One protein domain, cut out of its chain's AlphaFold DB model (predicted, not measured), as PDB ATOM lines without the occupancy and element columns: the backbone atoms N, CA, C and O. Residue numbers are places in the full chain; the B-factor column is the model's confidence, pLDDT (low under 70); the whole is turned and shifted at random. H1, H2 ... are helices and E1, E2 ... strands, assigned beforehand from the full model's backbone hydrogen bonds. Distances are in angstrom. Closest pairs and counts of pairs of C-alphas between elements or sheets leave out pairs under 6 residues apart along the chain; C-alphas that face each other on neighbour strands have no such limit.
ATOM      1  N   VAL A   4     -23.504   0.756  54.591       44.12
ATOM      2  CA  VAL A   4     -22.525   1.361  53.665       44.12
ATOM      3  C   VAL A   4     -22.726   2.876  53.557       44.12
ATOM      4  O   VAL A   4     -21.762   3.631  53.497       44.12
ATOM      5  N   SER A   5     -23.973   3.345  53.626       41.38
ATOM      6  CA  SER A   5     -24.309   4.771  53.560       41.38
ATOM      7  C   SER A   5     -23.969   5.547  54.838       41.38
ATOM      8  O   SER A   5     -23.762   6.755  54.769       41.38
ATOM      9  N   ALA A   6     -23.863   4.878  55.992       37.34
ATOM     10  CA  ALA A   6     -23.489   5.525  57.253       37.34
ATOM     11  C   ALA A   6     -21.965   5.701  57.420       37.34
ATOM     12  O   ALA A   6     -21.538   6.614  58.121       37.34
ATOM     13  N   LEU A   7     -21.140   4.879  56.753       43.72
ATOM     14  CA  LEU A   7     -19.676   5.021  56.767       43.72
ATOM     15  C   LEU A   7     -19.156   6.095  55.797       43.72
ATOM     16  O   LEU A   7     -18.143   6.727  56.084       43.72
ATOM     17  N   GLY A   8     -19.870   6.357  54.697       38.84
ATOM     18  CA  GLY A   8     -19.477   7.363  53.698       38.84
ATOM     19  C   GLY A   8     -19.542   8.822  54.173       38.84
ATOM     20  O   GLY A   8     -19.101   9.714  53.460       38.84
ATOM     21  N   LEU A   9     -20.084   9.085  55.369       40.50
ATOM     22  CA  LEU A   9     -20.263  10.438  55.912       40.50
ATOM     23  C   LEU A   9     -19.195  10.858  56.936       40.50
ATOM     24  O   LEU A   9     -19.202  12.012  57.356       40.50
ATOM     25  N   LEU A  10     -18.279   9.966  57.335       43.75
ATOM     26  CA  LEU A  10     -17.287  10.252  58.387       43.75
ATOM     27  C   LEU A  10     -15.821  10.113  57.957       43.75
ATOM     28  O   LEU A  10     -14.939  10.531  58.703       43.75
ATOM     29  N   LEU A  11     -15.539   9.588  56.762       49.78
ATOM     30  CA  LEU A  11     -14.180   9.452  56.236       49.78
ATOM     31  C   LEU A  11     -14.166   9.991  54.806       49.78
ATOM     32  O   LEU A  11     -14.902   9.511  53.953       49.78
ATOM     33  N   SER A  12     -13.349  11.009  54.541       59.97
ATOM     34  CA  SER A  12     -13.209  11.679  53.239       59.97
ATOM     35  C   SER A  12     -12.488  10.824  52.182       59.97
ATOM     36  O   SER A  12     -11.722  11.359  51.383       59.97
ATOM     37  N   GLY A  13     -12.645   9.500  52.239       70.75
ATOM     38  CA  GLY A  13     -11.934   8.531  51.417       70.75
ATOM     39  C   GLY A  13     -12.878   7.710  50.550       70.75
ATOM     40  O   GLY A  13     -14.005   7.415  50.952       70.75
ATOM     41  N   GLU A  14     -12.424   7.339  49.357       89.12
ATOM     42  CA  GLU A  14     -13.190   6.466  48.471       89.12
ATOM     43  C   GLU A  14     -13.137   5.013  48.942       89.12
ATOM     44  O   GLU A  14     -12.134   4.537  49.475       89.12
ATOM     45  N   ILE A  15     -14.244   4.308  48.746       89.81
ATOM     46  CA  ILE A  15     -14.445   2.939  49.211       89.81
ATOM     47  C   ILE A  15     -14.161   1.983  48.059       89.81
ATOM     48  O   ILE A  15     -14.708   2.157  46.975       89.81
ATOM     49  N   PHE A  16     -13.367   0.949  48.326       91.50
ATOM     50  CA  PHE A  16     -13.176  -0.201  47.451       91.50
ATOM     51  C   PHE A  16     -13.730  -1.453  48.129       91.50
ATOM     52  O   PHE A  16     -13.422  -1.728  49.290       91.50
ATOM     53  N   LEU A  17     -14.561  -2.209  47.418       89.75
ATOM     54  CA  LEU A  17     -15.168  -3.440  47.916       89.75
ATOM     55  C   LEU A  17     -14.299  -4.650  47.564       89.75
ATOM     56  O   LEU A  17     -13.847  -4.786  46.430       89.75
ATOM     57  N   VAL A  18     -14.086  -5.560  48.511       88.38
ATOM     58  CA  VAL A  18     -13.296  -6.773  48.255       88.38
ATOM     59  C   VAL A  18     -14.197  -7.873  47.684       88.38
ATOM     60  O   VAL A  18     -15.190  -8.244  48.306       88.38
ATOM     61  N   ASN A  19     -13.833  -8.414  46.515       84.62
ATOM     62  CA  ASN A  19     -14.578  -9.445  45.775       84.62
ATOM     63  C   ASN A  19     -16.048  -9.076  45.463       84.62
ATOM     64  O   ASN A  19     -16.937  -9.922  45.582       84.62
ATOM     65  N   ALA A  20     -16.317  -7.822  45.095       77.31
ATOM     66  CA  ALA A  20     -17.631  -7.392  44.615       77.31
ATOM     67  C   ALA A  20     -17.581  -7.092  43.114       77.31
ATOM     68  O   ALA A  20     -16.628  -6.501  42.647       77.31
ATOM     69  N   ASP A  21     -18.623  -7.418  42.355       68.50
ATOM     70  CA  ASP A  21     -18.636  -7.173  40.900       68.50
ATOM     71  C   ASP A  21     -19.269  -5.814  40.535       68.50
ATOM     72  O   ASP A  21     -19.800  -5.625  39.439       68.50
ATOM     73  N   THR A  22     -19.296  -4.870  41.482       70.06
ATOM     74  CA  THR A  22     -19.935  -3.557  41.316       70.06
ATOM     75  C   THR A  22     -19.163  -2.477  42.055       70.06
ATOM     76  O   THR A  22     -18.880  -2.633  43.243       70.06
ATOM     77  N   GLY A  23     -18.953  -1.340  41.397       82.69
ATOM     78  CA  GLY A  23     -18.227  -0.216  41.972       82.69
ATOM     79  C   GLY A  23     -16.709  -0.419  41.977       82.69
ATOM     80  O   GLY A  23     -16.204  -1.410  41.447       82.69
ATOM     81  N   ASN A  24     -15.986   0.508  42.609       90.25
ATOM     82  CA  ASN A  24     -14.560   0.362  42.910       90.25
ATOM     83  C   ASN A  24     -14.316  -0.954  43.673       90.25
ATOM     84  O   ASN A  24     -14.908  -1.180  44.734       90.25
ATOM     85  N   THR A  25     -13.438  -1.814  43.156       92.69
ATOM     86  CA  THR A  25     -13.316  -3.206  43.624       92.69
ATOM     87  C   THR A  25     -11.864  -3.643  43.784       92.69
ATOM     88  O   THR A  25     -11.006  -3.228  43.016       92.69
ATOM     89  N   VAL A  26     -11.588  -4.527  44.749       92.75
ATOM     90  CA  VAL A  26     -10.327  -5.278  44.861       92.75
ATOM     91  C   VAL A  26     -10.595  -6.777  44.735       92.75
ATOM     92  O   VAL A  26     -11.328  -7.365  45.532       92.75
ATOM     93  N   LEU A  27      -9.979  -7.410  43.740       92.50
ATOM     94  CA  LEU A  27     -10.070  -8.842  43.477       92.50
ATOM     95  C   LEU A  27      -8.974  -9.607  44.212       92.50
ATOM     96  O   LEU A  27      -7.796  -9.307  44.062       92.50
ATOM     97  N   THR A  28      -9.351 -10.659  44.936       92.38
ATOM     98  CA  THR A  28      -8.393 -11.555  45.625       92.38
ATOM     99  C   THR A  28      -8.111 -12.846  44.853       92.38
ATOM    100  O   THR A  28      -7.380 -13.725  45.309       92.38
ATOM    101  N   SER A  29      -8.697 -12.979  43.662       91.69
ATOM    102  CA  SER A  29      -8.496 -14.108  42.759       91.69
ATOM    103  C   SER A  29      -8.540 -13.644  41.308       91.69
ATOM    104  O   SER A  29      -9.085 -12.584  41.000       91.69
ATOM    105  N   VAL A  30      -7.934 -14.427  40.416       88.81
ATOM    106  CA  VAL A  30      -7.918 -14.125  38.983       88.81
ATOM    107  C   VAL A  30      -9.339 -14.286  38.427       88.81
ATOM    108  O   VAL A  30      -9.905 -15.375  38.562       88.81
ATOM    109  N   PRO A  31      -9.920 -13.256  37.787       86.81
ATOM    110  CA  PRO A  31     -11.256 -13.359  37.217       86.81
ATOM    111  C   PRO A  31     -11.274 -14.338  36.034       86.81
ATOM    112  O   PRO A  31     -10.329 -14.419  35.249       86.81
ATOM    113  N   SER A  32     -12.369 -15.086  35.887       83.69
ATOM    114  CA  SER A  32     -12.543 -16.074  34.809       83.69
ATOM    115  C   SER A  32     -12.890 -15.460  33.450       83.69
ATOM    116  O   SER A  32     -12.893 -16.155  32.435       83.69
ATOM    117  N   SER A  33     -13.235 -14.176  33.427       84.44
ATOM    118  CA  SER A  33     -13.617 -13.420  32.239       84.44
ATOM    119  C   SER A  33     -13.157 -11.975  32.368       84.44
ATOM    120  O   SER A  33     -12.908 -11.498  33.473       84.44
ATOM    121  N   ILE A  34     -13.088 -11.282  31.234       84.88
ATOM    122  CA  ILE A  34     -12.832  -9.840  31.194       84.88
ATOM    123  C   ILE A  34     -13.914  -9.136  32.012       84.88
ATOM    124  O   ILE A  34     -15.106  -9.424  31.849       84.88
ATOM    125  N   LEU A  35     -13.494  -8.243  32.901       83.12
ATOM    126  CA  LEU A  35     -14.408  -7.453  33.707       83.12
ATOM    127  C   LEU A  35     -15.057  -6.375  32.832       83.12
ATOM    128  O   LEU A  35     -14.403  -5.830  31.937       83.12
ATOM    129  N   PRO A  36     -16.347  -6.068  33.040       75.25
ATOM    130  CA  PRO A  36     -16.969  -4.947  32.352       75.25
ATOM    131  C   PRO A  36     -16.204  -3.660  32.674       75.25
ATOM    132  O   PRO A  36     -15.658  -3.525  33.764       75.25
ATOM    133  N   ALA A  37     -16.193  -2.704  31.740       67.69
ATOM    134  CA  ALA A  37     -15.691  -1.362  32.015       67.69
ATOM    135  C   ALA A  37     -16.594  -0.705  33.072       67.69
ATOM    136  O   ALA A  37     -17.652  -0.155  32.756       67.69
ATOM    137  N   SER A  38     -16.208  -0.871  34.329       65.62
ATOM    138  CA  SER A  38     -16.819  -0.291  35.517       65.62
ATOM    139  C   SER A  38     -15.866   0.738  36.125       65.62
ATOM    140  O   SER A  38     -14.881   1.132  35.506       65.62
ATOM    141  N   ASP A  39     -16.171   1.163  37.346       85.38
ATOM    142  CA  ASP A  39     -15.227   1.817  38.251       85.38
ATOM    143  C   ASP A  39     -13.890   1.044  38.373       85.38
ATOM    144  O   ASP A  39     -13.775  -0.105  37.937       85.38
ATOM    145  N   VAL A  40     -12.893   1.668  39.008       91.81
ATOM    146  CA  VAL A  40     -11.502   1.188  39.075       91.81
ATOM    147  C   VAL A  40     -11.393  -0.176  39.752       91.81
ATOM    148  O   VAL A  40     -11.901  -0.390  40.861       91.81
ATOM    149  N   VAL A  41     -10.647  -1.085  39.117       94.06
ATOM    150  CA  VAL A  41     -10.431  -2.447  39.617       94.06
ATOM    151  C   VAL A  41      -8.987  -2.664  40.062       94.06
ATOM    152  O   VAL A  41      -8.035  -2.535  39.296       94.06
ATOM    153  N   GLY A  42      -8.820  -3.092  41.307       95.38
ATOM    154  CA  GLY A  42      -7.565  -3.581  41.859       95.38
ATOM    155  C   GLY A  42      -7.468  -5.097  41.893       95.38
ATOM    156  O   GLY A  42      -8.474  -5.793  42.018       95.38
ATOM    157  N   ALA A  43      -6.246  -5.615  41.885       96.38
ATOM    158  CA  ALA A  43      -5.946  -7.001  42.224       96.38
ATOM    159  C   ALA A  43      -5.054  -7.072  43.474       96.38
ATOM    160  O   ALA A  43      -4.018  -6.418  43.533       96.38
ATOM    161  N   ASP A  44      -5.421  -7.911  44.438       96.75
ATOM    162  CA  ASP A  44      -4.620  -8.340  45.592       96.75
ATOM    163  C   ASP A  44      -4.388  -9.853  45.485       96.75
ATOM    164  O   ASP A  44      -4.969 -10.668  46.203       96.75
ATOM    165  N   ILE A  45      -3.607 -10.230  44.469       95.31
ATOM    166  CA  ILE A  45      -3.352 -11.621  44.083       95.31
ATOM    167  C   ILE A  45      -1.857 -11.910  44.261       95.31
ATOM    168  O   ILE A  45      -1.036 -11.176  43.696       95.31
ATOM    169  N   PRO A  46      -1.478 -12.976  44.990       93.31
ATOM    170  CA  PRO A  46      -0.083 -13.369  45.152       93.31
ATOM    171  C   PRO A  46       0.634 -13.646  43.823       93.31
ATOM    172  O   PRO A  46       0.056 -14.176  42.871       93.31
ATOM    173  N   LEU A  47       1.928 -13.324  43.765       94.56
ATOM    174  CA  LEU A  47       2.747 -13.495  42.560       94.56
ATOM    175  C   LEU A  47       2.808 -14.955  42.079       94.56
ATOM    176  O   LEU A  47       2.744 -15.201  40.878       94.56
ATOM    177  N   ASP A  48       2.888 -15.913  42.998       90.88
ATOM    178  CA  ASP A  48       2.954 -17.347  42.698       90.88
ATOM    179  C   ASP A  48       1.634 -17.909  42.144       90.88
ATOM    180  O   ASP A  48       1.644 -18.920  41.435       90.88
ATOM    181  N   VAL A  49       0.511 -17.229  42.405       91.50
ATOM    182  CA  VAL A  49      -0.792 -17.505  41.779       91.50
ATOM    183  C   VAL A  49      -0.832 -16.976  40.343       91.50
ATOM    184  O   VAL A  49      -1.361 -17.651  39.460       91.50
ATOM    185  N   LEU A  50      -0.256 -15.797  40.087       93.00
ATOM    186  CA  LEU A  50      -0.171 -15.223  38.738       93.00
ATOM    187  C   LEU A  50       0.839 -15.965  37.853       93.00
ATOM    188  O   LEU A  50       0.631 -16.090  36.646       93.00
ATOM    189  N   LEU A  51       1.936 -16.446  38.440       94.19
ATOM    190  CA  LEU A  51       3.000 -17.124  37.716       94.19
ATOM    191  C   LEU A  51       3.619 -18.247  38.551       94.19
ATOM    192  O   LEU A  51       4.399 -18.022  39.475       94.19
ATOM    193  N   ARG A  52       3.310 -19.489  38.165       93.25
ATOM    194  CA  ARG A  52       3.772 -20.689  38.869       93.25
ATOM    195  C   ARG A  52       5.291 -20.701  39.039       93.25
ATOM    196  O   ARG A  52       6.034 -20.435  38.096       93.25
ATOM    197  N   ASP A  53       5.738 -21.131  40.216       93.31
ATOM    198  CA  ASP A  53       7.146 -21.290  40.603       93.31
ATOM    199  C   ASP A  53       7.936 -19.978  40.743       93.31
ATOM    200  O   ASP A  53       9.115 -20.031  41.096       93.31
ATOM    201  N   ILE A  54       7.313 -18.820  40.503       95.88
ATOM    202  CA  ILE A  54       7.929 -17.508  40.695       95.88
ATOM    203  C   ILE A  54       7.411 -16.906  41.997       95.88
ATOM    204  O   ILE A  54       6.266 -16.485  42.099       95.88
ATOM    205  N   ASP A  55       8.287 -16.848  42.990       94.56
ATOM    206  CA  ASP A  55       8.058 -16.159  44.257       94.56
ATOM    207  C   ASP A  55       9.101 -15.044  44.447       94.56
ATOM    208  O   ASP A  55       9.990 -14.837  43.611       94.56
ATOM    209  N   TYR A  56       8.979 -14.270  45.527       95.31
ATOM    210  CA  TYR A  56       9.857 -13.122  45.751       95.31
ATOM    211  C   TYR A  56      11.320 -13.528  45.940       95.31
ATOM    212  O   TYR A  56      12.212 -12.784  45.517       95.31
ATOM    213  N   LEU A  57      11.575 -14.715  46.494       94.56
ATOM    214  CA  LEU A  57      12.929 -15.232  46.635       94.56
ATOM    215  C   LEU A  57      13.549 -15.537  45.270       94.56
ATOM    216  O   LEU A  57      14.716 -15.196  45.056       94.56
ATOM    217  N   VAL A  58      12.775 -16.112  44.340       96.06
ATOM    218  CA  VAL A  58      13.218 -16.310  42.947       96.06
ATOM    219  C   VAL A  58      13.590 -14.977  42.307       96.06
ATOM    220  O   VAL A  58      14.659 -14.863  41.710       96.06
ATOM    221  N   LEU A  59      12.761 -13.941  42.478       96.44
ATOM    222  CA  LEU A  59      13.070 -12.615  41.931       96.44
ATOM    223  C   LEU A  59      14.369 -12.042  42.502       96.44
ATOM    224  O   LEU A  59      15.156 -11.471  41.756       96.44
ATOM    225  N   GLY A  60      14.634 -12.225  43.796       95.00
ATOM    226  CA  GLY A  60      15.894 -11.780  44.394       95.00
ATOM    227  C   GLY A  60      17.118 -12.592  43.959       95.00
ATOM    228  O   GLY A  60      18.233 -12.066  43.981       95.00
ATOM    229  N   ALA A  61      16.932 -13.853  43.560       95.50
ATOM    230  CA  ALA A  61      17.995 -14.677  42.993       95.50
ATOM    231  C   ALA A  61      18.298 -14.287  41.536       95.50
ATOM    232  O   ALA A  61      19.442 -14.427  41.092       95.50
ATOM    233  N   CYS A  62      17.307 -13.766  40.807       96.25
ATOM    234  CA  CYS A  62      17.472 -13.231  39.462       96.25
ATOM    235  C   CYS A  62      18.312 -11.946  39.485       96.25
ATOM    236  O   CYS A  62      17.840 -10.867  39.834       96.25
ATOM    237  N   SER A  63      19.569 -12.035  39.048       83.94
ATOM    238  CA  SER A  63      20.484 -10.877  39.026       83.94
ATOM    239  C   SER A  63      20.232  -9.906  37.863       83.94
ATOM    240  O   SER A  63      20.954  -8.918  37.726       83.94
ATOM    241  N   ASP A  64      19.249 -10.186  37.004       95.31
ATOM    242  CA  ASP A  64      18.916  -9.363  35.842       95.31
ATOM    243  C   ASP A  64      17.607  -8.598  36.055       95.31
ATOM    244  O   ASP A  64      16.501  -9.101  35.844       95.31
ATOM    245  N   PHE A  65      17.755  -7.339  36.455       96.12
ATOM    246  CA  PHE A  65      16.637  -6.435  36.710       96.12
ATOM    247  C   PHE A  65      15.871  -6.036  35.447       96.12
ATOM    248  O   PHE A  65      14.719  -5.623  35.561       96.12
ATOM    249  N   SER A  66      16.465  -6.191  34.260       97.31
ATOM    250  CA  SER A  66      15.768  -5.942  32.992       97.31
ATOM    251  C   SER A  66      14.730  -7.031  32.733       97.31
ATOM    252  O   SER A  66      13.636  -6.746  32.252       97.31
ATOM    253  N   VAL A  67      15.038  -8.274  33.114       97.56
ATOM    254  CA  VAL A  67      14.094  -9.399  33.030       97.56
ATOM    255  C   VAL A  67      13.003  -9.275  34.093       97.56
ATOM    256  O   VAL A  67      11.846  -9.566  33.809       97.56
ATOM    257  N   ILE A  68      13.321  -8.761  35.286       98.25
ATOM    258  CA  ILE A  68      12.307  -8.444  36.309       98.25
ATOM    259  C   ILE A  68      11.365  -7.326  35.830       98.25
ATOM    260  O   ILE A  68      10.154  -7.409  36.028       98.25
ATOM    261  N   GLU A  69      11.885  -6.294  35.159       98.38
ATOM    262  CA  GLU A  69      11.039  -5.274  34.530       98.38
ATOM    263  C   GLU A  69      10.158  -5.880  33.430       98.38
ATOM    264  O   GLU A  69       8.957  -5.616  33.387       98.38
ATOM    265  N   ALA A  70      10.720  -6.731  32.567       97.62
ATOM    266  CA  ALA A  70       9.957  -7.428  31.534       97.62
ATOM    267  C   ALA A  70       8.867  -8.339  32.129       97.62
ATOM    268  O   ALA A  70       7.758  -8.374  31.597       97.62
ATOM    269  N   LEU A  71       9.132  -8.999  33.260       98.00
ATOM    270  CA  LEU A  71       8.123  -9.733  34.025       98.00
ATOM    271  C   LEU A  71       6.989  -8.808  34.473       98.00
ATOM    272  O   LEU A  71       5.825  -9.135  34.259       98.00
ATOM    273  N   GLY A  72       7.316  -7.637  35.027       97.94
ATOM    274  CA  GLY A  72       6.317  -6.637  35.410       97.94
ATOM    275  C   GLY A  72       5.450  -6.201  34.234       97.94
ATOM    276  O   GLY A  72       4.237  -6.089  34.382       97.94
ATOM    277  N   ARG A  73       6.043  -6.038  33.044       97.44
ATOM    278  CA  ARG A  73       5.281  -5.732  31.823       97.44
ATOM    279  C   ARG A  73       4.333  -6.865  31.443       97.44
ATOM    280  O   ARG A  73       3.176  -6.601  31.144       97.44
ATOM    281  N   GLN A  74       4.792  -8.117  31.464       97.62
ATOM    282  CA  GLN A  74       3.953  -9.266  31.100       97.62
ATOM    283  C   GLN A  74       2.805  -9.481  32.098       97.62
ATOM    284  O   GLN A  74       1.670  -9.686  31.677       97.62
ATOM    285  N   ILE A  75       3.068  -9.359  33.404       97.00
ATOM    286  CA  ILE A  75       2.018  -9.391  34.434       97.00
ATOM    287  C   ILE A  75       1.042  -8.231  34.228       97.00
ATOM    288  O   ILE A  75      -0.166  -8.445  34.234       97.00
ATOM    289  N   GLY A  76       1.545  -7.018  33.994       96.50
ATOM    290  CA  GLY A  76       0.696  -5.854  33.760       96.50
ATOM    291  C   GLY A  76      -0.204  -6.022  32.535       96.50
ATOM    292  O   GLY A  76      -1.396  -5.769  32.632       96.50
ATOM    293  N   ARG A  77       0.314  -6.546  31.415       95.44
ATOM    294  CA  ARG A  77      -0.499  -6.849  30.223       95.44
ATOM    295  C   ARG A  77      -1.568  -7.894  30.511       95.44
ATOM    296  O   ARG A  77      -2.706  -7.727  30.084       95.44
ATOM    297  N   TYR A  78      -1.214  -8.947  31.249       94.50
ATOM    298  CA  TYR A  78      -2.176  -9.963  31.666       94.50
ATOM    299  C   TYR A  78      -3.321  -9.340  32.467       94.50
ATOM    300  O   TYR A  78      -4.483  -9.490  32.107       94.50
ATOM    301  N   LEU A  79      -2.985  -8.583  33.510       94.62
ATOM    302  CA  LEU A  79      -3.957  -7.923  34.373       94.62
ATOM    303  C   LEU A  79      -4.800  -6.896  33.608       94.62
ATOM    304  O   LEU A  79      -6.026  -6.915  33.711       94.62
ATOM    305  N   LYS A  80      -4.181  -6.068  32.762       93.00
ATOM    306  CA  LYS A  80      -4.906  -5.066  31.974       93.00
ATOM    307  C   LYS A  80      -5.870  -5.705  30.976       93.00
ATOM    308  O   LYS A  80      -6.983  -5.217  30.824       93.00
ATOM    309  N   SER A  81      -5.512  -6.854  30.390       91.62
ATOM    310  CA  SER A  81      -6.418  -7.629  29.522       91.62
ATOM    311  C   SER A  81      -7.668  -8.154  30.242       91.62
ATOM    312  O   SER A  81      -8.662  -8.472  29.593       91.62
ATOM    313  N   LEU A  82      -7.630  -8.223  31.576       91.94
ATOM    314  CA  LEU A  82      -8.755  -8.610  32.426       91.94
ATOM    315  C   LEU A  82      -9.551  -7.400  32.941       91.94
ATOM    316  O   LEU A  82     -10.553  -7.598  33.622       91.94
ATOM    317  N   GLY A  83      -9.133  -6.173  32.610       91.88
ATOM    318  CA  GLY A  83      -9.738  -4.939  33.115       91.88
ATOM    319  C   GLY A  83      -9.229  -4.514  34.495       91.88
ATOM    320  O   GLY A  83      -9.928  -3.793  35.188       91.88
ATOM    321  N   VAL A  84      -8.047  -4.977  34.922       94.00
ATOM    322  CA  VAL A  84      -7.430  -4.569  36.195       94.00
ATOM    323  C   VAL A  84      -6.569  -3.320  35.995       94.00
ATOM    324  O   VAL A  84      -5.703  -3.283  35.116       94.00
ATOM    325  N   ASP A  85      -6.762  -2.321  36.852       95.62
ATOM    326  CA  ASP A  85      -6.103  -1.014  36.795       95.62
ATOM    327  C   ASP A  85      -4.904  -0.900  37.730       95.62
ATOM    328  O   ASP A  85      -3.917  -0.249  37.385       95.62
ATOM    329  N   PHE A  86      -4.943  -1.578  38.878       97.56
ATOM    330  CA  PHE A  86      -3.824  -1.609  39.813       97.56
ATOM    331  C   PHE A  86      -3.576  -2.997  40.397       97.56
ATOM    332  O   PHE A  86      -4.479  -3.824  40.505       97.56
ATOM    333  N   TRP A  87      -2.338  -3.252  40.812       98.31
ATOM    334  CA  TRP A  87      -1.965  -4.505  41.467       98.31
ATOM    335  C   TRP A  87      -1.226  -4.240  42.769       98.31
ATOM    336  O   TRP A  87      -0.253  -3.485  42.804       98.31
ATOM    337  N   VAL A  88      -1.699  -4.884  43.829       98.12
ATOM    338  CA  VAL A  88      -1.129  -4.870  45.168       98.12
ATOM    339  C   VAL A  88      -0.094  -5.976  45.255       98.12
ATOM    340  O   VAL A  88      -0.407  -7.154  45.086       98.12
ATOM    341  N   PHE A  89       1.156  -5.601  45.497       97.12
ATOM    342  CA  PHE A  89       2.245  -6.562  45.578       97.12
ATOM    343  C   PHE A  89       3.405  -6.049  46.425       97.12
ATOM    344  O   PHE A  89       3.527  -4.870  46.766       97.12
ATOM    345  N   GLY A  90       4.329  -6.964  46.680       93.94
ATOM    346  CA  GLY A  90       5.645  -6.678  47.210       93.94
ATOM    347  C   GLY A  90       5.858  -7.288  48.581       93.94
ATOM    348  O   GLY A  90       4.935  -7.659  49.299       93.94
ATOM    349  N   SER A  91       7.132  -7.395  48.928       92.62
ATOM    350  CA  SER A  91       7.583  -7.768  50.256       92.62
ATOM    351  C   SER A  91       8.719  -6.838  50.627       92.62
ATOM    352  O   SER A  91       9.741  -6.776  49.940       92.62
ATOM    353  N   PHE A  92       8.499  -6.069  51.686       95.75
ATOM    354  CA  PHE A  92       9.367  -4.956  52.068       95.75
ATOM    355  C   PHE A  92      10.180  -5.253  53.325       95.75
ATOM    356  O   PHE A  92      10.893  -4.375  53.807       95.75
ATOM    357  N   LYS A  93      10.086  -6.489  53.833       93.69
ATOM    358  CA  LYS A  93      10.975  -7.032  54.858       93.69
ATOM    359  C   LYS A  93      12.085  -7.855  54.216       93.69
ATOM    360  O   LYS A  93      11.832  -8.733  53.391       93.69
ATOM    361  N   VAL A  94      13.314  -7.618  54.645       93.44
ATOM    362  CA  VAL A  94      14.494  -8.385  54.271       93.44
ATOM    363  C   VAL A  94      14.527  -9.709  55.011       93.44
ATOM    364  O   VAL A  94      13.874  -9.915  56.036       93.44
ATOM    365  N   ILE A  95      15.306 -10.644  54.490       91.00
ATOM    366  CA  ILE A  95      15.572 -11.922  55.147       91.00
ATOM    367  C   ILE A  95      16.464 -11.645  56.363       91.00
ATOM    368  O   ILE A  95      17.613 -11.242  56.207       91.00
ATOM    369  N   ALA A  96      15.926 -11.822  57.570       80.69
ATOM    370  CA  ALA A  96      16.642 -11.531  58.816       80.69
ATOM    371  C   ALA A  96      17.321 -12.772  59.424       80.69
ATOM    372  O   ALA A  96      18.323 -12.652  60.124       80.69
ATOM    373  N   ASP A  97      16.781 -13.961  59.153       70.56
ATOM    374  CA  ASP A  97      17.182 -15.238  59.745       70.56
ATOM    375  C   ASP A  97      17.225 -16.318  58.647       70.56
ATOM    376  O   ASP A  97      16.486 -16.243  57.669       70.56
ATOM    377  N   GLU A  98      18.134 -17.290  58.782       62.16
ATOM    378  CA  GLU A  98      18.295 -18.399  57.821       62.16
ATOM    379  C   GLU A  98      17.410 -19.617  58.150       62.16
ATOM    380  O   GLU A  98      17.434 -20.604  57.420       62.16
ATOM    381  N   LYS A  99      16.661 -19.589  59.261       55.94
ATOM    382  CA  LYS A  99      15.913 -20.743  59.791       55.94
ATOM    383  C   LYS A  99      14.474 -20.806  59.290       55.94
ATOM    384  O   LYS A  99      13.855 -21.864  59.369       55.94
ATOM    385  N   THR A 100      13.933 -19.703  58.783       57.34
ATOM    386  CA  THR A 100      12.613 -19.652  58.150       57.34
ATOM    387  C   THR A 100      12.767 -19.531  56.641       57.34
ATOM    388  O   THR A 100      13.497 -18.674  56.154       57.34
ATOM    389  N   VAL A 101      12.109 -20.421  55.892       63.44
ATOM    390  CA  VAL A 101      12.227 -20.456  54.430       63.44
ATOM    391  C   VAL A 101      11.568 -19.201  53.842       63.44
ATOM    392  O   VAL A 101      10.345 -19.079  53.921       63.44
ATOM    393  N   PRO A 102      12.326 -18.256  53.259       78.00
ATOM    394  CA  PRO A 102      11.828 -16.907  53.030       78.00
ATOM    395  C   PRO A 102      11.302 -16.724  51.600       78.00
ATOM    396  O   PRO A 102      11.662 -15.758  50.934       78.00
ATOM    397  N   PHE A 103      10.477 -17.651  51.094       84.62
ATOM    398  CA  PHE A 103       9.920 -17.552  49.729       84.62
ATOM    399  C   PHE A 103       9.084 -16.278  49.519       84.62
ATOM    400  O   PHE A 103       8.977 -15.767  48.407       84.62
ATOM    401  N   ASP A 104       8.538 -15.727  50.602       88.25
ATOM    402  CA  ASP A 104       7.800 -14.472  50.614       88.25
ATOM    403  C   ASP A 104       8.697 -13.225  50.707       88.25
ATOM    404  O   ASP A 104       8.167 -12.118  50.746       88.25
ATOM    405  N   ARG A 105      10.032 -13.354  50.738       93.00
ATOM    406  CA  ARG A 105      10.980 -12.226  50.817       93.00
ATOM    407  C   ARG A 105      11.971 -12.244  49.668       93.00
ATOM    408  O   ARG A 105      12.360 -13.290  49.166       93.00
ATOM    409  N   ILE A 106      12.442 -11.056  49.296       94.75
ATOM    410  CA  ILE A 106      13.341 -10.904  48.149       94.75
ATOM    411  C   ILE A 106      14.790 -11.188  48.524       94.75
ATOM    412  O   ILE A 106      15.479 -11.908  47.816       94.75
ATOM    413  N   SER A 107      15.319 -10.582  49.585       94.19
ATOM    414  CA  SER A 107      16.746 -10.699  49.894       94.19
ATOM    415  C   SER A 107      17.062 -10.294  51.327       94.19
ATOM    416  O   SER A 107      16.316  -9.538  51.938       94.19
ATOM    417  N   LYS A 108      18.225 -10.716  51.834       93.25
ATOM    418  CA  LYS A 108      18.896 -10.101  52.993       93.25
ATOM    419  C   LYS A 108      19.272  -8.628  52.774       93.25
ATOM    420  O   LYS A 108      19.479  -7.897  53.732       93.25
ATOM    421  N   SER A 109      19.424  -8.188  51.522       94.44
ATOM    422  CA  SER A 109      19.847  -6.824  51.196       94.44
ATOM    423  C   SER A 109      18.643  -5.896  50.985       94.44
ATOM    424  O   SER A 109      17.861  -6.132  50.054       94.44
ATOM    425  N   PRO A 110      18.533  -4.786  51.745       95.69
ATOM    426  CA  PRO A 110      17.513  -3.768  51.495       95.69
ATOM    427  C   PRO A 110      17.606  -3.172  50.085       95.69
ATOM    428  O   PRO A 110      16.598  -2.985  49.407       95.69
ATOM    429  N   TYR A 111      18.829  -2.946  49.596       95.62
ATOM    430  CA  TYR A 111      19.081  -2.399  48.261       95.62
ATOM    431  C   TYR A 111      18.628  -3.336  47.140       95.62
ATOM    432  O   TYR A 111      18.048  -2.868  46.160       95.62
ATOM    433  N   LEU A 112      18.890  -4.643  47.273       95.38
ATOM    434  CA  LEU A 112      18.458  -5.632  46.282       95.38
ATOM    435  C   LEU A 112      16.934  -5.769  46.273       95.38
ATOM    436  O   LEU A 112      16.326  -5.802  45.205       95.38
ATOM    437  N   THR A 113      16.332  -5.777  47.463       96.94
ATOM    438  CA  THR A 113      14.878  -5.788  47.656       96.94
ATOM    439  C   THR A 113      14.235  -4.588  46.961       96.94
ATOM    440  O   THR A 113      13.414  -4.761  46.062       96.94
ATOM    441  N   ALA A 114      14.690  -3.372  47.274       97.81
ATOM    442  CA  ALA A 114      14.172  -2.149  46.668       97.81
ATOM    443  C   ALA A 114      14.380  -2.095  45.148       97.81
ATOM    444  O   ALA A 114      13.506  -1.623  44.427       97.81
ATOM    445  N   HIS A 115      15.521  -2.569  44.636       97.62
ATOM    446  CA  HIS A 115      15.775  -2.549  43.197       97.62
ATOM    447  C   HIS A 115      14.886  -3.537  42.435       97.62
ATOM    448  O   HIS A 115      14.329  -3.173  41.405       97.62
ATOM    449  N   THR A 116      14.683  -4.735  42.987       97.88
ATOM    450  CA  THR A 116      13.766  -5.747  42.442       97.88
ATOM    451  C   THR A 116      12.336  -5.212  42.378       97.88
ATOM    452  O   THR A 116      11.716  -5.246  41.317       97.88
ATOM    453  N   ILE A 117      11.836  -4.644  43.486       98.12
ATOM    454  CA  ILE A 117      10.500  -4.038  43.533       98.12
ATOM    455  C   ILE A 117      10.390  -2.874  42.546       98.12
ATOM    456  O   ILE A 117       9.424  -2.815  41.790       98.12
ATOM    457  N   ALA A 118      11.373  -1.970  42.501       98.31
ATOM    458  CA  ALA A 118      11.355  -0.825  41.589       98.31
ATOM    459  C   ALA A 118      11.308  -1.252  40.113       98.31
ATOM    460  O   ALA A 118      10.538  -0.683  39.339       98.31
ATOM    461  N   SER A 119      12.083  -2.267  39.725       98.44
ATOM    462  CA  SER A 119      12.071  -2.798  38.358       98.44
ATOM    463  C   SER A 119      10.735  -3.440  38.005       98.44
ATOM    464  O   SER A 119      10.178  -3.144  36.951       98.44
ATOM    465  N   LEU A 120      10.176  -4.253  38.905       98.38
ATOM    466  CA  LEU A 120       8.860  -4.860  38.701       98.38
ATOM    467  C   LEU A 120       7.766  -3.783  38.565       98.38
ATOM    468  O   LEU A 120       6.971  -3.820  37.628       98.38
ATOM    469  N   SER A 121       7.798  -2.771  39.440       98.44
ATOM    470  CA  SER A 121       6.876  -1.619  39.431       98.44
ATOM    471  C   SER A 121       6.926  -0.844  38.120       98.44
ATOM    472  O   SER A 121       5.896  -0.461  37.571       98.44
ATOM    473  N   ARG A 122       8.137  -0.622  37.601       98.12
ATOM    474  CA  ARG A 122       8.345   0.051  36.322       98.12
ATOM    475  C   ARG A 122       7.725  -0.736  35.173       98.12
ATOM    476  O   ARG A 122       7.103  -0.138  34.302       98.12
ATOM    477  N   GLY A 123       7.860  -2.060  35.191       97.88
ATOM    478  CA  GLY A 123       7.223  -2.930  34.211       97.88
ATOM    479  C   GLY A 123       5.698  -2.803  34.215       97.88
ATOM    480  O   GLY A 123       5.104  -2.613  33.156       97.88
ATOM    481  N   LEU A 124       5.080  -2.827  35.400       97.94
ATOM    482  CA  LEU A 124       3.629  -2.656  35.560       97.94
ATOM    483  C   LEU A 124       3.152  -1.305  35.018       97.94
ATOM    484  O   LEU A 124       2.224  -1.255  34.214       97.94
ATOM    485  N   GLN A 125       3.852  -0.224  35.378       97.06
ATOM    486  CA  GLN A 125       3.530   1.121  34.906       97.06
ATOM    487  C   GLN A 125       3.587   1.225  33.376       97.06
ATOM    488  O   GLN A 125       2.706   1.823  32.761       97.06
ATOM    489  N   ILE A 126       4.603   0.629  32.748       96.38
ATOM    490  CA  ILE A 126       4.717   0.602  31.283       96.38
ATOM    491  C   ILE A 126       3.524  -0.126  30.659       96.38
ATOM    492  O   ILE A 126       3.009   0.327  29.644       96.38
ATOM    493  N   ALA A 127       3.054  -1.200  31.293       96.12
ATOM    494  CA  ALA A 127       1.908  -1.975  30.835       96.12
ATOM    495  C   ALA A 127       0.534  -1.346  31.133       96.12
ATOM    496  O   ALA A 127      -0.478  -1.922  30.742       96.12
ATOM    497  N   GLY A 128       0.482  -0.182  31.789       96.12
ATOM    498  CA  GLY A 128      -0.780   0.495  32.099       96.12
ATOM    499  C   GLY A 128      -1.456   0.012  33.386       96.12
ATOM    500  O   GLY A 128      -2.652   0.234  33.562       96.12
ATOM    501  N   VAL A 129      -0.700  -0.622  34.289       97.38
ATOM    502  CA  VAL A 129      -1.167  -1.037  35.620       97.38
ATOM    503  C   VAL A 129      -0.447  -0.229  36.696       97.38
ATOM    504  O   VAL A 129       0.786  -0.164  36.720       97.38
ATOM    505  N   VAL A 130      -1.198   0.387  37.607       98.12
ATOM    506  CA  VAL A 130      -0.638   1.127  38.740       98.12
ATOM    507  C   VAL A 130      -0.082   0.134  39.770       98.12
ATOM    508  O   VAL A 130      -0.819  -0.700  40.297       98.12
ATOM    509  N   PRO A 131       1.222   0.182  40.088       98.31
ATOM    510  CA  PRO A 131       1.768  -0.620  41.174       98.31
ATOM    511  C   PRO A 131       1.288  -0.070  42.526       98.31
ATOM    512  O   PRO A 131       1.382   1.132  42.774       98.31
ATOM    513  N   VAL A 132       0.815  -0.946  43.411       98.62
ATOM    514  CA  VAL A 132       0.442  -0.618  44.791       98.62
ATOM    515  C   VAL A 132       1.278  -1.465  45.742       98.62
ATOM    516  O   VAL A 132       1.305  -2.689  45.646       98.62
ATOM    517  N   PHE A 133       2.000  -0.822  46.654       98.50
ATOM    518  CA  PHE A 133       2.903  -1.511  47.576       98.50
ATOM    519  C   PHE A 133       2.165  -2.094  48.778       98.50
ATOM    520  O   PHE A 133       1.463  -1.378  49.487       98.50
ATOM    521  N   ASP A 134       2.353  -3.389  49.031       97.88
ATOM    522  CA  ASP A 134       1.781  -4.070  50.193       97.88
ATOM    523  C   ASP A 134       2.659  -3.940  51.446       97.88
ATOM    524  O   ASP A 134       3.622  -4.683  51.638       97.88
ATOM    525  N   PHE A 135       2.296  -3.020  52.342       97.69
ATOM    526  CA  PHE A 135       2.959  -2.853  53.636       97.69
ATOM    527  C   PHE A 135       2.217  -3.519  54.799       97.69
ATOM    528  O   PHE A 135       2.664  -3.404  55.943       97.69
ATOM    529  N   ARG A 136       1.135  -4.273  54.555       95.94
ATOM    530  CA  ARG A 136       0.354  -4.933  55.621       95.94
ATOM    531  C   ARG A 136       1.181  -5.946  56.415       95.94
ATOM    532  O   ARG A 136       0.950  -6.143  57.605       95.94
ATOM    533  N   LYS A 137       2.190  -6.559  55.787       92.25
ATOM    534  CA  LYS A 137       3.142  -7.481  56.444       92.25
ATOM    535  C   LYS A 137       4.328  -6.765  57.113       92.25
ATOM    536  O   LYS A 137       5.197  -7.417  57.706       92.25
ATOM    537  N   GLY A 138       4.353  -5.435  57.075       93.81
ATOM    538  CA  GLY A 138       5.418  -4.568  57.574       93.81
ATOM    539  C   GLY A 138       6.548  -4.342  56.565       93.81
ATOM    540  O   GLY A 138       6.557  -4.901  55.471       93.81
ATOM    541  N   TYR A 139       7.521  -3.522  56.960       95.62
ATOM    542  CA  TYR A 139       8.624  -3.068  56.110       95.62
ATOM    543  C   TYR A 139       9.908  -2.843  56.911       95.62
ATOM    544  O   TYR A 139       9.856  -2.650  58.125       95.62
ATOM    545  N   ASP A 140      11.039  -2.806  56.211       96.00
ATOM    546  CA  ASP A 140      12.293  -2.253  56.719       96.00
ATOM    547  C   ASP A 140      12.496  -0.820  56.226       96.00
ATOM    548  O   ASP A 140      12.329  -0.515  55.042       96.00
ATOM    549  N   ILE A 141      12.920   0.067  57.129       96.62
ATOM    550  CA  ILE A 141      13.155   1.488  56.821       96.62
ATOM    551  C   ILE A 141      14.195   1.645  55.703       96.62
ATOM    552  O   ILE A 141      14.012   2.458  54.798       96.62
ATOM    553  N   ASP A 142      15.242   0.819  55.699       97.50
ATOM    554  CA  ASP A 142      16.278   0.858  54.664       97.50
ATOM    555  C   ASP A 142      15.735   0.503  53.272       97.50
ATOM    556  O   ASP A 142      16.211   1.035  52.267       97.50
ATOM    557  N   VAL A 143      14.710  -0.359  53.190       97.81
ATOM    558  CA  VAL A 143      14.024  -0.659  51.924       97.81
ATOM    559  C   VAL A 143      13.246   0.572  51.456       97.81
ATOM    560  O   VAL A 143      13.356   0.941  50.287       97.81
ATOM    561  N   ILE A 144      12.529   1.254  52.356       97.69
ATOM    562  CA  ILE A 144      11.799   2.496  52.045       97.69
ATOM    563  C   ILE A 144      12.751   3.577  51.522       97.69
ATOM    564  O   ILE A 144      12.527   4.133  50.446       97.69
ATOM    565  N   GLN A 145      13.857   3.836  52.222       97.88
ATOM    566  CA  GLN A 145      14.849   4.834  51.804       97.88
ATOM    567  C   GLN A 145      15.496   4.471  50.454       97.88
ATOM    568  O   GLN A 145      15.700   5.320  49.574       97.88
ATOM    569  N   ALA A 146      15.761   3.182  50.230       97.69
ATOM    570  CA  ALA A 146      16.257   2.690  48.952       97.69
ATOM    571  C   ALA A 146      15.229   2.837  47.808       97.69
ATOM    572  O   ALA A 146      15.634   3.082  46.668       97.69
ATOM    573  N   LEU A 147      13.924   2.735  48.073       98.00
ATOM    574  CA  LEU A 147      12.864   2.988  47.086       98.00
ATOM    575  C   LEU A 147      12.735   4.483  46.762       98.00
ATOM    576  O   LEU A 147      12.692   4.854  45.584       98.00
ATOM    577  N   ILE A 148      12.768   5.349  47.783       97.06
ATOM    578  CA  ILE A 148      12.715   6.813  47.631       97.06
ATOM    579  C   ILE A 148      13.872   7.308  46.760       97.06
ATOM    580  O   ILE A 148      13.646   8.023  45.782       97.06
ATOM    581  N   SER A 149      15.105   6.879  47.047       96.50
ATOM    582  CA  SER A 149      16.286   7.261  46.250       96.50
ATOM    583  C   SER A 149      16.196   6.827  44.779       96.50
ATOM    584  O   SER A 149      16.766   7.480  43.904       96.50
ATOM    585  N   ARG A 150      15.431   5.768  44.485       95.38
ATOM    586  CA  ARG A 150      15.148   5.271  43.127       95.38
ATOM    587  C   ARG A 150      13.928   5.923  42.477       95.38
ATOM    588  O   ARG A 150      13.601   5.578  41.346       95.38
ATOM    589  N   ARG A 151      13.254   6.849  43.170       95.69
ATOM    590  CA  ARG A 151      11.971   7.454  42.769       95.69
ATOM    591  C   ARG A 151      10.850   6.425  42.553       95.69
ATOM    592  O   ARG A 151       9.873   6.718  41.870       95.69
ATOM    593  N   ALA A 152      10.971   5.246  43.161       96.56
ATOM    594  CA  ALA A 152       9.954   4.202  43.152       96.56
ATOM    595  C   ALA A 152       8.976   4.441  44.312       96.56
ATOM    596  O   ALA A 152       8.997   3.736  45.317       96.56
ATOM    597  N   ILE A 153       8.179   5.506  44.191       95.19
ATOM    598  CA  ILE A 153       7.215   5.935  45.209       95.19
ATOM    599  C   ILE A 153       5.814   5.863  44.602       95.19
ATOM    600  O   ILE A 153       5.463   6.680  43.743       95.19
ATOM    601  N   TYR A 154       5.026   4.899  45.063       97.06
ATOM    602  CA  TYR A 154       3.723   4.534  44.507       97.06
ATOM    603  C   TYR A 154       2.653   4.474  45.602       97.06
ATOM    604  O   TYR A 154       3.012   4.523  46.780       97.06
ATOM    605  N   PRO A 155       1.354   4.413  45.262       98.00
ATOM    606  CA  PRO A 155       0.331   4.149  46.261       98.00
ATOM    607  C   PRO A 155       0.618   2.857  47.031       98.00
ATOM    608  O   PRO A 155       1.366   1.995  46.569       98.00
ATOM    609  N   PHE A 156       0.058   2.726  48.226       98.19
ATOM    610  CA  PHE A 156       0.360   1.587  49.090       98.19
ATOM    611  C   PHE A 156      -0.816   1.194  49.978       98.19
ATOM    612  O   PHE A 156      -1.720   1.993  50.188       98.19
ATOM    613  N   VAL A 157      -0.808  -0.027  50.509       98.06
ATOM    614  CA  VAL A 157      -1.827  -0.537  51.438       98.06
ATOM    615  C   VAL A 157      -1.218  -0.863  52.800       98.06
ATOM    616  O   VAL A 157      -0.102  -1.378  52.896       98.06
ATOM    617  N   VAL A 158      -1.957  -0.544  53.859       97.94
ATOM    618  CA  VAL A 158      -1.617  -0.785  55.270       97.94
ATOM    619  C   VAL A 158      -2.841  -1.297  56.030       97.94
ATOM    620  O   VAL A 158      -3.969  -1.121  55.580       97.94
ATOM    621  N   ASN A 159      -2.629  -1.897  57.204       95.50
ATOM    622  CA  ASN A 159      -3.728  -2.322  58.083       95.50
ATOM    623  C   ASN A 159      -4.270  -1.177  58.956       95.50
ATOM    624  O   ASN A 159      -5.376  -1.270  59.480       95.50
ATOM    625  N   ASP A 160      -3.490  -0.111  59.149       93.94
ATOM    626  CA  ASP A 160      -3.843   1.008  60.020       93.94
ATOM    627  C   ASP A 160      -3.184   2.321  59.566       93.94
ATOM    628  O   ASP A 160      -2.164   2.342  58.871       93.94
ATOM    629  N   THR A 161      -3.782   3.442  59.964       94.81
ATOM    630  CA  THR A 161      -3.336   4.788  59.577       94.81
ATOM    631  C   THR A 161      -2.022   5.214  60.231       94.81
ATOM    632  O   THR A 161      -1.324   6.067  59.678       94.81
ATOM    633  N   ASP A 162      -1.656   4.642  61.381       96.12
ATOM    634  CA  ASP A 162      -0.418   4.995  62.082       96.12
ATOM    635  C   ASP A 162       0.803   4.463  61.323       96.12
ATOM    636  O   ASP A 162       1.807   5.169  61.176       96.12
ATOM    637  N   VAL A 163       0.693   3.269  60.733       96.00
ATOM    638  CA  VAL A 163       1.692   2.714  59.812       96.00
ATOM    639  C   VAL A 163       1.857   3.616  58.587       96.00
ATOM    640  O   VAL A 163       2.987   3.945  58.218       96.00
ATOM    641  N   ALA A 164       0.761   4.090  57.981       96.69
ATOM    642  CA  ALA A 164       0.844   5.035  56.862       96.69
ATOM    643  C   ALA A 164       1.540   6.345  57.254       96.69
ATOM    644  O   ALA A 164       2.364   6.860  56.493       96.69
ATOM    645  N   LYS A 165       1.250   6.876  58.448       96.31
ATOM    646  CA  LYS A 165       1.923   8.067  58.975       96.31
ATOM    647  C   LYS A 165       3.426   7.829  59.143       96.31
ATOM    648  O   LYS A 165       4.212   8.650  58.677       96.31
ATOM    649  N   SER A 166       3.827   6.695  59.717       96.88
ATOM    650  CA  SER A 166       5.243   6.344  59.886       96.88
ATOM    651  C   SER A 166       5.984   6.244  58.547       96.88
ATOM    652  O   SER A 166       7.083   6.780  58.408       96.88
ATOM    653  N   ILE A 167       5.370   5.635  57.527       96.62
ATOM    654  CA  ILE A 167       5.923   5.562  56.163       96.62
ATOM    655  C   ILE A 167       6.100   6.968  55.562       96.62
ATOM    656  O   ILE A 167       7.124   7.263  54.941       96.62
ATOM    657  N   LYS A 168       5.144   7.875  55.787       95.75
ATOM    658  CA  LYS A 168       5.222   9.266  55.310       95.75
ATOM    659  C   LYS A 168       6.287  10.087  56.016       95.75
ATOM    660  O   LYS A 168       6.953  10.882  55.360       95.75
ATOM    661  N   GLU A 169       6.504   9.870  57.310       96.38
ATOM    662  CA  GLU A 169       7.597  10.502  58.062       96.38
ATOM    663  C   GLU A 169       8.978  10.158  57.472       96.38
ATOM    664  O   GLU A 169       9.913  10.945  57.600       96.38
ATOM    665  N   GLN A 170       9.098   9.039  56.744       95.50
ATOM    666  CA  GLN A 170      10.307   8.674  55.993       95.50
ATOM    667  C   GLN A 170      10.468   9.416  54.652       95.50
ATOM    668  O   GLN A 170      11.504   9.273  54.006       95.50
ATOM    669  N   GLY A 171       9.465  10.185  54.215       93.12
ATOM    670  CA  GLY A 171       9.446  10.900  52.935       93.12
ATOM    671  C   GLY A 171       8.644  10.214  51.819       93.12
ATOM    672  O   GLY A 171       8.662  10.673  50.675       93.12
ATOM    673  N   PHE A 172       7.936   9.120  52.118       93.50
ATOM    674  CA  PHE A 172       7.166   8.349  51.138       93.50
ATOM    675  C   PHE A 172       5.718   8.880  51.030       93.50
ATOM    676  O   PHE A 172       4.775   8.324  51.589       93.50
ATOM    677  N   PHE A 173       5.534  10.007  50.335       92.75
ATOM    678  CA  PHE A 173       4.240  10.708  50.244       92.75
ATOM    679  C   PHE A 173       3.401  10.273  49.034       92.75
ATOM    680  O   PHE A 173       3.622  10.759  47.918       92.75
ATOM    681  N   ARG A 174       2.421   9.385  49.239       94.75
ATOM    682  CA  ARG A 174       1.456   8.931  48.217       94.75
ATOM    683  C   ARG A 174       0.072   8.636  48.812       94.75
ATOM    684  O   ARG A 174      -0.009   8.455  50.033       94.75
ATOM    685  N   PRO A 175      -0.983   8.574  47.969       95.38
ATOM    686  CA  PRO A 175      -2.269   8.006  48.362       95.38
ATOM    687  C   PRO A 175      -2.084   6.596  48.914       95.38
ATOM    688  O   PRO A 175      -1.171   5.879  48.500       95.38
ATOM    689  N   TYR A 176      -2.937   6.199  49.846       97.06
ATOM    690  CA  TYR A 176      -2.820   4.895  50.481       97.06
ATOM    691  C   TYR A 176      -4.177   4.310  50.828       97.06
ATOM    692  O   TYR A 176      -5.137   5.036  51.072       97.06
ATOM    693  N   PHE A 177      -4.227   2.989  50.871       97.50
ATOM    694  CA  PHE A 177      -5.368   2.225  51.328       97.50
ATOM    695  C   PHE A 177      -5.201   1.828  52.788       97.50
ATOM    696  O   PHE A 177      -4.117   1.411  53.205       97.50
ATOM    697  N   VAL A 178      -6.299   1.891  53.535       97.06
ATOM    698  CA  VAL A 178      -6.445   1.195  54.815       97.06
ATOM    699  C   VAL A 178      -7.310  -0.040  54.583       97.06
ATOM    700  O   VAL A 178      -8.475   0.090  54.203       97.06
ATOM    701  N   ASP A 179      -6.733  -1.223  54.784       95.50
ATOM    702  CA  ASP A 179      -7.415  -2.514  54.671       95.50
ATOM    703  C   ASP A 179      -8.271  -2.771  55.922       95.50
ATOM    704  O   ASP A 179      -7.752  -2.955  57.023       95.50
ATOM    705  N   MET A 180      -9.597  -2.773  55.758       93.62
ATOM    706  CA  MET A 180     -10.569  -3.070  56.820       93.62
ATOM    707  C   MET A 180     -11.197  -4.466  56.657       93.62
ATOM    708  O   MET A 180     -12.293  -4.730  57.162       93.62
ATOM    709  N   GLY A 181     -10.538  -5.363  55.919       90.88
ATOM    710  CA  GLY A 181     -11.001  -6.713  55.616       90.88
ATOM    711  C   GLY A 181     -11.865  -6.756  54.359       90.88
ATOM    712  O   GLY A 181     -11.377  -7.047  53.277       90.88
ATOM    713  N   ASN A 182     -13.163  -6.467  54.484       89.88
ATOM    714  CA  ASN A 182     -14.096  -6.542  53.343       89.88
ATOM    715  C   ASN A 182     -14.162  -5.248  52.518       89.88
ATOM    716  O   ASN A 182     -14.809  -5.204  51.470       89.88
ATOM    717  N   ILE A 183     -13.556  -4.181  53.032       92.31
ATOM    718  CA  ILE A 183     -13.559  -2.847  52.445       92.31
ATOM    719  C   ILE A 183     -12.164  -2.264  52.595       92.31
ATOM    720  O   ILE A 183     -11.566  -2.374  53.665       92.31
ATOM    721  N   TRP A 184     -11.676  -1.606  51.552       94.62
ATOM    722  CA  TRP A 184     -10.484  -0.774  51.614       94.62
ATOM    723  C   TRP A 184     -10.869   0.692  51.467       94.62
ATOM    724  O   TRP A 184     -11.681   1.048  50.613       94.62
ATOM    725  N   LEU A 185     -10.286   1.546  52.305       94.19
ATOM    726  CA  LEU A 185     -10.510   2.988  52.256       94.19
ATOM    727  C   LEU A 185      -9.306   3.685  51.638       94.19
ATOM    728  O   LEU A 185      -8.227   3.703  52.235       94.19
ATOM    729  N   LEU A 186      -9.498   4.283  50.466       95.06
ATOM    730  CA  LEU A 186      -8.498   5.124  49.824       95.06
ATOM    731  C   LEU A 186      -8.447   6.485  50.519       95.06
ATOM    732  O   LEU A 186      -9.424   7.228  50.544       95.06
ATOM    733  N   SER A 187      -7.283   6.823  51.054       93.50
ATOM    734  CA  SER A 187      -7.009   8.084  51.736       93.50
ATOM    735  C   SER A 187      -6.064   8.955  50.913       93.50
ATOM    736  O   SER A 187      -5.130   8.463  50.277       93.50
ATOM    737  N   GLU A 188      -6.281  10.272  50.979       90.12
ATOM    738  CA  GLU A 188      -5.442  11.290  50.323       90.12
ATOM    739  C   GLU A 188      -5.322  11.116  48.797       90.12
ATOM    740  O   GLU A 188      -4.273  11.363  48.201       90.12
ATOM    741  N   GLY A 189      -6.412  10.694  48.161       87.75
ATOM    742  CA  GLY A 189      -6.512  10.514  46.719       87.75
ATOM    743  C   GLY A 189      -7.936  10.166  46.297       87.75
ATOM    744  O   GLY A 189      -8.863  10.218  47.103       87.75
ATOM    745  N   ASN A 190      -8.084   9.814  45.026       90.25
ATOM    746  CA  ASN A 190      -9.306   9.271  44.437       90.25
ATOM    747  C   ASN A 190      -8.941   8.191  43.400       90.25
ATOM    748  O   ASN A 190      -7.761   7.995  43.095       90.25
ATOM    749  N   ALA A 191      -9.941   7.516  42.850       88.94
ATOM    750  CA  ALA A 191      -9.794   6.356  41.988       88.94
ATOM    751  C   ALA A 191      -8.979   6.659  40.722       88.94
ATOM    752  O   ALA A 191      -8.177   5.832  40.306       88.94
ATOM    753  N   SER A 192      -9.064   7.878  40.177       87.94
ATOM    754  CA  SER A 192      -8.284   8.278  38.990       87.94
ATOM    755  C   SER A 192      -6.760   8.246  39.193       87.94
ATOM    756  O   SER A 192      -6.003   8.230  38.226       87.94
ATOM    757  N   TYR A 193      -6.273   8.207  40.442       87.62
ATOM    758  CA  TYR A 193      -4.844   8.017  40.739       87.62
ATOM    759  C   TYR A 193      -4.387   6.555  40.606       87.62
ATOM    760  O   TYR A 193      -3.190   6.276  40.718       87.62
ATOM    761  N   LEU A 194      -5.327   5.630  40.425       92.44
ATOM    762  CA  LEU A 194      -5.121   4.184  40.427       92.44
ATOM    763  C   LEU A 194      -5.370   3.553  39.058       92.44
ATOM    764  O   LEU A 194      -5.333   2.335  38.936       92.44
TER     765      LEU A 194
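What this domain is: This is residues 4 to 194 of the 276 residues of an uncharacterized protein of Thermotogae bacterium (UniProt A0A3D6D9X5). A closed barrel of eight short strands, E1 to E8, has helices packed round its outside: H4 and H5 on its E4 and E5 side, H7 over E6 and E7, and H8 beside the strands. H5 also packs on H3 and H6, which lie beyond the barrel, and H1 lies far off at the opposite end. The 191 printed residues have eight named helices and eight named strands, in the order H1 E1 E2 E3 H2 H3 H4 E4 H5 E5 H6 E6 H7 E7 E8 H8. The ring is mixed, parallel from E1 to E7, with E8 antiparallel to both its neighbours. The class is mixed, helices and strands; the whole is compact, with a radius of gyration of the C-alphas of 16.1 A, spanning 48 by 38 by 30 A.

How they stand to each other: H1, residues 4 to 7, is not on the barrel. E1, residues 14 to 18, is parallel to E2, residues 25 to 27; N 26 and O 17, 2.8 A apart, are within hydrogen-bond range, as are the N and O pairs below. E3, residues 41 to 43, is parallel to E2, with N 42 and O 25 at 2.8 A. H2, residues 47 to 50, and H3, residues 56 to 61, are not on the barrel. H4, residues 65 to 81, is outside it at a height of 9.9 A, slantwise to E4, residues 86 to 89, at 45 degrees on the local plane. E4 is parallel to E3, N 43 and O 86 at 2.9 A, and to E5, residues 130 to 134, N 132 and O 87 at 2.8 A. H5, residues 110 to 126, is outside over E5, along it at 20 degrees on the local plane. H5 touches H4, closest C-alphas Gly 72 and Gly 123, 4.0 A, at a steep tilt of 41 degrees, the same way. With residues 112 to 116 alone it touches H3, closest C-alphas Gly 60 and Thr 116, 6.7 A. H6, residues 141 to 149, touches H5, closest C-alphas Pro 110 and Val 143, 4.7 A. E6, residues 156 to 158, is parallel to E5, N 157 and O 133 at 2.8 A, and to E7, residues 176 to 179, N 177 and O 156 at 2.8 A. H7, residues 161 to 169, is outside, over E7 and only just over E6, where 3 of its C-alphas fall. E8, residues 183 to 187, forms a hairpin with E7, N 187 and O 176 at 2.8 A, and closes the ring antiparallel to E1, N 184 and O 16 at 2.9 A. H8, residues 191 to 194, is outside, over none of the strands. Strand-helix-strand units, parallel neighbour strands with helices between, are E3, H2 H3 H4, E4; E4, H5, E5; E5, H6, E6; and E6, H7, E7, the last three with right-handed crossovers. Every O i to N i+4 pair is within hydrogen-bond range in H3, H4, H5, H6 and H7; H1, H2 and H8 are too short for one.

Where its parts are: H1 begins at C-alpha 4, (-22.525, 1.361, 53.665). H4 and H5 measure 24.2 A and 24.3 A from first to last C-alpha, H6 and H7 12.4 A each; E1 measures 13.2 A, E5 and E8 12.8 A each. H8 ends at C-alpha 194, (-5.121, 4.184, 40.427).

The domain as a whole: The C-alphas of Ala 6 and Ser 63, the two farthest apart, are 50.3 A apart. The printed part has no cut. The links E2 to E3, 13 residues, and E4 to H5, 20 residues, are long. The mean pLDDT of the printed part is 90.2; residues 4 to 12, 21, 37 to 38 and 98 to 101 are under 70.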